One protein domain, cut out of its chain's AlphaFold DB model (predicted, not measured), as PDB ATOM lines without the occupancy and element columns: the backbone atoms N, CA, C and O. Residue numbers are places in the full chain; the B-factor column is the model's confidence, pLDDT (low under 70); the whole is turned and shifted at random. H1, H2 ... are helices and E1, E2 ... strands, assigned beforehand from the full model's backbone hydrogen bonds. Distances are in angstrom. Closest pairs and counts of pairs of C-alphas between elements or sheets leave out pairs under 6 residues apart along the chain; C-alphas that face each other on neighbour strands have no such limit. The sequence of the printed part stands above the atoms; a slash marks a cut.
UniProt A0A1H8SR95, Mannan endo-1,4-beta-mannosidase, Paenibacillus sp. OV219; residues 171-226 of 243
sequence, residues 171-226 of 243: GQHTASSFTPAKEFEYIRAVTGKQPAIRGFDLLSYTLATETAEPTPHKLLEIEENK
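Overview. This is residues 171 to 226 of the 243 residues of the protein "Mannan endo-1,4-beta-mannosidase" of Paenibacillus sp. OV219 (UniProt A0A1H8SR95). This is a loose, drawn-out structure: at one end two very short parallel strands, E1 and E2, run side by side with helix H1 near them, and toward the other end helix H2 sits apart from H1 and E1. A long link from E2 runs out to the far end and folds back into H2, and residues 211 to 217 of this part stand free. The printed part has 56 residues with two named strands and two named helices, in the order E1, H1, E2, H2; under half of the residues are in named elements, and the class is mixed, helices and strands. The sheet has the order E1, E2 and is parallel. The whole is loose, with a radius of gyration of the C-alphas of 13.6 A, and its outline is a rod of 45 by 19 by 14 A.

Arrangement. E1, residues 171 to 173, and E2, residues 197 to 199, are parallel neighbours, with 18 degrees between their directions. C-alphas 171 and 197 face each other at 4.3 A, and C-alphas 173 and 199 at 4.0 A. Across the pair, N 172 and O 197 are within hydrogen-bond range at 3.0 A, as are N 199 and O 172 at 2.9 A. Between the two strands along the chain comes H1, residues 182 to 191; E1, H1 and E2 form a strand-helix-strand unit, two parallel neighbour strands with a helix between them, and its crossover is right-handed. The closest C-alphas of E1 and H1 are those of Gln 172 and Phe 184, 7.4 A apart. H2, residues 216 to 225, is apart from both E1 and H1. In H1 and H2 every O i to N i+4 pair is within hydrogen-bond range.

Along the chain. E1 begins at C-alpha 171, at (516.459, 470.672, 435.133), and spans three residues. H1 runs from C-alpha 182 at (521.499, 483.742, 433.693) to C-alpha 191, 14.1 A away. E2 has three residues, 197 to 199. H2 is 14.3 A from first to last C-alpha and ends at C-alpha 225, at (509.914, 484.557, 426.880).

Size, cuts and confidence. The two C-alphas farthest apart are those of Gly 192 and Ala 212, 44.6 A. The printed part has no cut. The link from E1 to H1 is short, with 8 residues, and the link from H1 to E2 is tight, with 5. The link from E2 to H2 is long, with residues 200 to 215. The mean pLDDT of the printed part is 80.2; residues 175 to 180 and 210 to 211 are under 70.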
ATOM      1  N   GLY A 171     517.175 469.759 436.014       91.75
ATOM      2  CA  GLY A 171     516.459 470.672 435.133       91.75
ATOM      3  C   GLY A 171     516.420 472.077 435.707       91.75
ATOM      4  O   GLY A 171     516.398 472.245 436.923       91.75
ATOM      5  N   GLN A 172     516.408 473.078 434.833       89.62
ATOM      6  CA  GLN A 172     516.240 474.477 435.213       89.62
ATOM      7  C   GLN A 172     515.291 475.158 434.231       89.62
ATOM      8  O   GLN A 172     515.512 475.127 433.018       89.62
ATOM      9  N   HIS A 173     514.237 475.778 434.756       85.94
ATOM     10  CA  HIS A 173     513.359 476.639 433.972       85.94
ATOM     11  C   HIS A 173     514.030 477.997 433.743       85.94
ATOM     12  O   HIS A 173     514.670 478.531 434.651       85.94
ATOM     13  N   THR A 174     513.893 478.547 432.540       75.94
ATOM     14  CA  THR A 174     514.407 479.875 432.192       75.94
ATOM     15  C   THR A 174     513.269 480.693 431.605       75.94
ATOM     16  O   THR A 174     512.745 480.311 430.562       75.94
ATOM     17  N   ALA A 175     512.940 481.820 432.236       62.06
ATOM     18  CA  ALA A 175     511.944 482.765 431.725       62.06
ATOM     19  C   ALA A 175     512.477 483.610 430.551       62.06
ATOM     20  O   ALA A 175     511.728 484.369 429.950       62.06
ATOM     21  N   SER A 176     513.771 483.486 430.220       60.03
ATOM     22  CA  SER A 176     514.425 484.311 429.211       60.03
ATOM     23  C   SER A 176     514.942 483.532 427.998       60.03
ATOM     24  O   SER A 176     515.705 482.569 428.135       60.03
ATOM     25  N   SER A 177     514.646 484.036 426.805       57.41
ATOM     26  CA  SER A 177     515.305 483.756 425.528       57.41
ATOM     27  C   SER A 177     516.724 484.317 425.460       57.41
ATOM     28  O   SER A 177     517.509 483.923 424.591       57.41
ATOM     29  N   PHE A 178     517.085 485.197 426.403       58.12
ATOM     30  CA  PHE A 178     518.429 485.737 426.521       58.12
ATOM     31  C   PHE A 178     519.464 484.615 426.601       58.12
ATOM     32  O   PHE A 178     519.365 483.677 427.395       58.12
ATOM     33  N   THR A 179     520.480 484.739 425.751       59.28
ATOM     34  CA  THR A 179     521.668 483.895 425.784       59.28
ATOM     35  C   THR A 179     522.846 484.738 426.286       59.28
ATOM     36  O   THR A 179     523.107 485.792 425.707       59.28
ATOM     37  N   PRO A 180     523.575 484.290 427.322       64.56
ATOM     38  CA  PRO A 180     523.341 483.060 428.076       64.56
ATOM     39  C   PRO A 180     522.199 483.216 429.096       64.56
ATOM     40  O   PRO A 180     522.026 484.279 429.688       64.56
ATOM     41  N   ALA A 181     521.438 482.140 429.321       74.19
ATOM     42  CA  ALA A 181     520.424 482.116 430.371       74.19
ATOM     43  C   ALA A 181     521.114 482.265 431.737       74.19
ATOM     44  O   ALA A 181     521.969 481.448 432.096       74.19
ATOM     45  N   LYS A 182     520.775 483.325 432.479       80.38
ATOM     46  CA  LYS A 182     521.499 483.742 433.693       80.38
ATOM     47  C   LYS A 182     521.537 482.634 434.747       80.38
ATOM     48  O   LYS A 182     522.568 482.431 435.380       80.38
ATOM     49  N   GLU A 183     520.455 481.872 434.882       85.75
ATOM     50  CA  GLU A 183     520.338 480.752 435.816       85.75
ATOM     51  C   GLU A 183     521.311 479.619 435.468       85.75
ATOM     52  O   GLU A 183     521.951 479.061 436.355       85.75
ATOM     53  N   PHE A 184     521.486 479.303 434.181       85.62
ATOM     54  CA  PHE A 184     522.427 478.266 433.742       85.62
ATOM     55  C   PHE A 184     523.880 478.666 434.010       85.62
ATOM     56  O   PHE A 184     524.692 477.819 434.390       85.62
ATOM     57  N   GLU A 185     524.213 479.943 433.820       87.06
ATOM     58  CA  GLU A 185     525.541 480.477 434.135       87.06
ATOM     59  C   GLU A 185     525.805 480.493 435.634       87.06
ATOM     60  O   GLU A 185     526.869 480.059 436.074       87.06
ATOM     61  N   TYR A 186     524.820 480.916 436.423       89.94
ATOM     62  CA  TYR A 186     524.911 480.891 437.875       89.94
ATOM     63  C   TYR A 186     525.126 479.466 438.403       89.94
ATOM     64  O   TYR A 186     526.069 479.222 439.158       89.94
ATOM     65  N   ILE A 187     524.321 478.496 437.949       91.81
ATOM     66  CA  ILE A 187     524.468 477.087 438.347       91.81
ATOM     67  C   ILE A 187     525.852 476.562 437.960       91.81
ATOM     68  O   ILE A 187     526.502 475.901 438.772       91.81
ATOM     69  N   ARG A 188     526.347 476.893 436.762       92.19
ATOM     70  CA  ARG A 188     527.698 476.509 436.338       92.19
ATOM     71  C   ARG A 188     528.781 477.133 437.208       92.19
ATOM     72  O   ARG A 188     529.714 476.427 437.577       92.19
ATOM     73  N   ALA A 189     528.667 478.414 437.542       95.38
ATOM     74  CA  ALA A 189     529.644 479.111 438.371       95.38
ATOM     75  C   ALA A 189     529.722 478.524 439.792       95.38
ATOM     76  O   ALA A 189     530.813 478.403 440.339       95.38
ATOM     77  N   VAL A 190     528.582 478.124 440.365       97.06
ATOM     78  CA  VAL A 190     528.510 477.571 441.728       97.06
ATOM     79  C   VAL A 190     528.876 476.086 441.777       97.06
ATOM     80  O   VAL A 190     529.535 475.646 442.715       97.06
ATOM     81  N   THR A 191     528.446 475.295 440.791       96.06
ATOM     82  CA  THR A 191     528.533 473.822 440.851       96.06
ATOM     83  C   THR A 191     529.590 473.216 439.925       96.06
ATOM     84  O   THR A 191     529.887 472.027 440.025       96.06
ATOM     85  N   GLY A 192     530.117 473.991 438.973       95.25
ATOM     86  CA  GLY A 192     530.966 473.497 437.886       95.25
ATOM     87  C   GLY A 192     530.225 472.682 436.814       95.25
ATOM     88  O   GLY A 192     530.861 472.199 435.879       95.25
ATOM     89  N   LYS A 193     528.897 472.518 436.917       93.44
ATOM     90  CA  LYS A 193     528.059 471.723 435.999       93.44
ATOM     91  C   LYS A 193     526.867 472.534 435.486       93.44
ATOM     92  O   LYS A 193     526.488 473.534 436.082       93.44
ATOM     93  N   GLN A 194     526.263 472.103 434.379       89.25
ATOM     94  CA  GLN A 194     525.018 472.683 433.860       89.25
ATOM     95  C   GLN A 194     523.846 471.699 434.004       89.25
ATOM     96  O   GLN A 194     524.079 470.488 433.971       89.25
ATOM     97  N   PRO A 195     522.601 472.194 434.151       90.25
ATOM     98  CA  PRO A 195     521.407 471.355 434.109       90.25
ATOM     99  C   PRO A 195     521.290 470.581 432.792       90.25
ATOM    100  O   PRO A 195     521.572 471.125 431.723       90.25
ATOM    101  N   ALA A 196     520.836 469.329 432.864       89.81
ATOM    102  CA  ALA A 196     520.636 468.485 431.688       89.81
ATOM    103  C   ALA A 196     519.396 468.885 430.870       89.81
ATOM    104  O   ALA A 196     519.396 468.702 429.653       89.81
ATOM    105  N   ILE A 197     518.358 469.420 431.530       88.75
ATOM    106  CA  ILE A 197     517.084 469.845 430.933       88.75
ATOM    107  C   ILE A 197     516.917 471.364 431.075       88.75
ATOM    108  O   ILE A 197     517.017 471.911 432.176       88.75
ATOM    109  N   ARG A 198     516.586 472.045 429.974       85.00
ATOM    110  CA  ARG A 198     516.136 473.446 429.989       85.00
ATOM    111  C   ARG A 198     514.618 473.522 429.843       85.00
ATOM    112  O   ARG A 198     514.072 473.028 428.861       85.00
ATOM    113  N   GLY A 199     513.955 474.163 430.801       84.88
ATOM    114  CA  GLY A 199     512.544 474.533 430.697       84.88
ATOM    115  C   GLY A 199     512.373 475.897 430.028       84.88
ATOM    116  O   GLY A 199     513.172 476.802 430.264       84.88
ATOM    117  N   PHE A 200     511.326 476.034 429.222       79.44
ATOM    118  CA  PHE A 200     510.912 477.262 428.539       79.44
ATOM    119  C   PHE A 200     509.385 477.388 428.605       79.44
ATOM    120  O   PHE A 200     508.703 476.399 428.885       79.44
ATOM    121  N   ASP A 201     508.863 478.586 428.348       77.62
ATOM    122  CA  ASP A 201     507.428 478.864 428.296       77.62
ATOM    123  C   ASP A 201     507.014 479.369 426.900       77.62
ATOM    124  O   ASP A 201     507.796 480.011 426.192       77.62
ATOM    125  N   LEU A 202     505.776 479.059 426.507       80.94
ATOM    126  CA  LEU A 202     505.133 479.531 425.279       80.94
ATOM    127  C   LEU A 202     504.213 480.743 425.525       80.94
ATOM    128  O   LEU A 202     503.472 481.137 424.623       80.94
ATOM    129  N   LEU A 203     504.254 481.341 426.719       79.38
ATOM    130  CA  LEU A 203     503.447 482.494 427.119       79.38
ATOM    131  C   LEU A 203     503.451 483.615 426.068       79.38
ATOM    132  O   LEU A 203     502.397 484.137 425.716       79.38
ATOM    133  N   SER A 204     504.607 483.943 425.494       77.12
ATOM    134  CA  SER A 204     504.724 485.026 424.505       77.12
ATOM    135  C   SER A 204     504.060 484.739 423.159       77.12
ATOM    136  O   SER A 204     503.987 485.634 422.321       77.12
ATOM    137  N   TYR A 205     503.580 483.514 422.935       77.25
ATOM    138  CA  TYR A 205     502.911 483.097 421.701       77.25
ATOM    139  C   TYR A 205     501.382 483.067 421.836       77.25
ATOM    140  O   TYR A 205     500.698 482.704 420.879       77.25
ATOM    141  N   THR A 206     500.822 483.442 422.994       80.62
ATOM    142  CA  THR A 206     499.369 483.559 423.173       80.62
ATOM    143  C   THR A 206     498.880 485.002 423.068       80.62
ATOM    144  O   THR A 206     499.440 485.918 423.670       80.62
ATOM    145  N   LEU A 207     497.752 485.184 422.376       78.12
ATOM    146  CA  LEU A 207     497.018 486.454 422.329       78.12
ATOM    147  C   LEU A 207     496.368 486.808 423.679       78.12
ATOM    148  O   LEU A 207     495.989 487.949 423.909       78.12
ATOM    149  N   ALA A 208     496.259 485.848 424.604       76.50
ATOM    150  CA  ALA A 208     495.657 486.061 425.923       76.50
ATOM    151  C   ALA A 208     496.547 486.862 426.896       76.50
ATOM    152  O   ALA A 208     496.138 487.128 428.025       76.50
ATOM    153  N   THR A 209     497.764 487.229 426.484       71.56
ATOM    154  CA  THR A 209     498.657 488.107 427.259       71.56
ATOM    155  C   THR A 209     498.363 489.595 427.047       71.56
ATOM    156  O   THR A 209     498.835 490.433 427.821       71.56
ATOM    157  N   GLU A 210     497.539 489.935 426.054       69.75
ATOM    158  CA  GLU A 210     497.093 491.300 425.791       69.75
ATOM    159  C   GLU A 210     496.037 491.715 426.827       69.75
ATOM    160  O   GLU A 210     494.915 491.210 426.862       69.75
ATOM    161  N   THR A 211     496.402 492.647 427.707       69.50
ATOM    162  CA  THR A 211     495.488 493.253 428.689       69.50
ATOM    163  C   THR A 211     495.464 494.761 428.479       69.50
ATOM    164  O   THR A 211     496.449 495.321 428.008       69.50
ATOM    165  N   ALA A 212     494.351 495.425 428.807       77.25
ATOM    166  CA  ALA A 212     494.193 496.863 428.560       77.25
ATOM    167  C   ALA A 212     495.238 497.726 429.300       77.25
ATOM    168  O   ALA A 212     495.614 498.783 428.806       77.25
ATOM    169  N   GLU A 213     495.734 497.250 430.449       81.31
ATOM    170  CA  GLU A 213     496.770 497.910 431.252       81.31
ATOM    171  C   GLU A 213     497.786 496.876 431.780       81.31
ATOM    172  O   GLU A 213     497.679 496.401 432.918       81.31
ATOM    173  N   PRO A 214     498.768 496.455 430.965       81.31
ATOM    174  CA  PRO A 214     499.766 495.495 431.407       81.31
ATOM    175  C   PRO A 214     500.759 496.171 432.360       81.31
ATOM    176  O   PRO A 214     501.253 497.270 432.106       81.31
ATOM    177  N   THR A 215     501.094 495.500 433.465       84.06
ATOM    178  CA  THR A 215     502.141 495.988 434.373       84.06
ATOM    179  C   THR A 215     503.524 495.861 433.717       84.06
ATOM    180  O   THR A 215     503.728 494.965 432.893       84.06
ATOM    181  N   PRO A 216     504.522 496.676 434.112       84.56
ATOM    182  CA  PRO A 216     505.886 496.551 433.589       84.56
ATOM    183  C   PRO A 216     506.487 495.151 433.763       84.56
ATOM    184  O   PRO A 216     507.192 494.675 432.881       84.56
ATOM    185  N   HIS A 217     506.161 494.466 434.866       78.06
ATOM    186  CA  HIS A 217     506.585 493.084 435.103       78.06
ATOM    187  C   HIS A 217     506.033 492.121 434.047       78.06
ATOM    188  O   HIS A 217     506.775 491.298 433.530       78.06
ATOM    189  N   LYS A 218     504.744 492.234 433.697       77.06
ATOM    190  CA  LYS A 218     504.134 491.390 432.659       77.06
ATOM    191  C   LYS A 218     504.771 491.632 431.296       77.06
ATOM    192  O   LYS A 218     505.040 490.687 430.568       77.06
ATOM    193  N   LEU A 219     505.017 492.898 430.953       81.19
ATOM    194  CA  LEU A 219     505.675 493.250 429.694       81.19
ATOM    195  C   LEU A 219     507.096 492.686 429.627       81.19
ATOM    196  O   LEU A 219     507.482 492.162 428.587       81.19
ATOM    197  N   LEU A 220     507.841 492.756 430.736       79.38
ATOM    198  CA  LEU A 220     509.161 492.147 430.840       79.38
ATOM    199  C   LEU A 220     509.073 490.628 430.668       79.38
ATOM    200  O   LEU A 220     509.737 490.097 429.798       79.38
ATOM    201  N   GLU A 221     508.205 489.942 431.406       75.69
ATOM    202  CA  GLU A 221     508.036 488.484 431.329       75.69
ATOM    203  C   GLU A 221     507.657 487.994 429.917       75.69
ATOM    204  O   GLU A 221     508.193 486.994 429.436       75.69
ATOM    205  N   ILE A 222     506.770 488.712 429.218       77.44
ATOM    206  CA  ILE A 222     506.425 488.418 427.820       77.44
ATOM    207  C   ILE A 222     507.636 488.642 426.911       77.44
ATOM    208  O   ILE A 222     507.896 487.827 426.029       77.44
ATOM    209  N   GLU A 223     508.371 489.738 427.087       77.12
ATOM    210  CA  GLU A 223     509.549 490.024 426.267       77.12
ATOM    211  C   GLU A 223     510.662 488.999 426.497       77.12
ATOM    212  O   GLU A 223     511.245 488.500 425.539       77.12
ATOM    213  N   GLU A 224     510.904 488.621 427.750       75.50
ATOM    214  CA  GLU A 224     511.906 487.624 428.111       75.50
ATOM    215  C   GLU A 224     511.561 486.256 427.510       75.50
ATOM    216  O   GLU A 224     512.451 485.588 426.997       75.50
ATOM    217  N   ASN A 225     510.291 485.856 427.446       72.69
ATOM    218  CA  ASN A 225     509.914 484.557 426.880       72.69
ATOM    219  C   ASN A 225     509.903 484.507 425.332       72.69
ATOM    220  O   ASN A 225     509.878 483.413 424.759       72.69
ATOM    221  N   LYS A 226     509.966 485.644 424.616       73.19
ATOM    222  CA  LYS A 226     510.011 485.657 423.136       73.19
ATOM    223  C   LYS A 226     511.318 485.070 422.630       73.19
ATOM    224  O   LYS A 226     512.374 485.592 422.966       73.19
TER     225      LYS A 226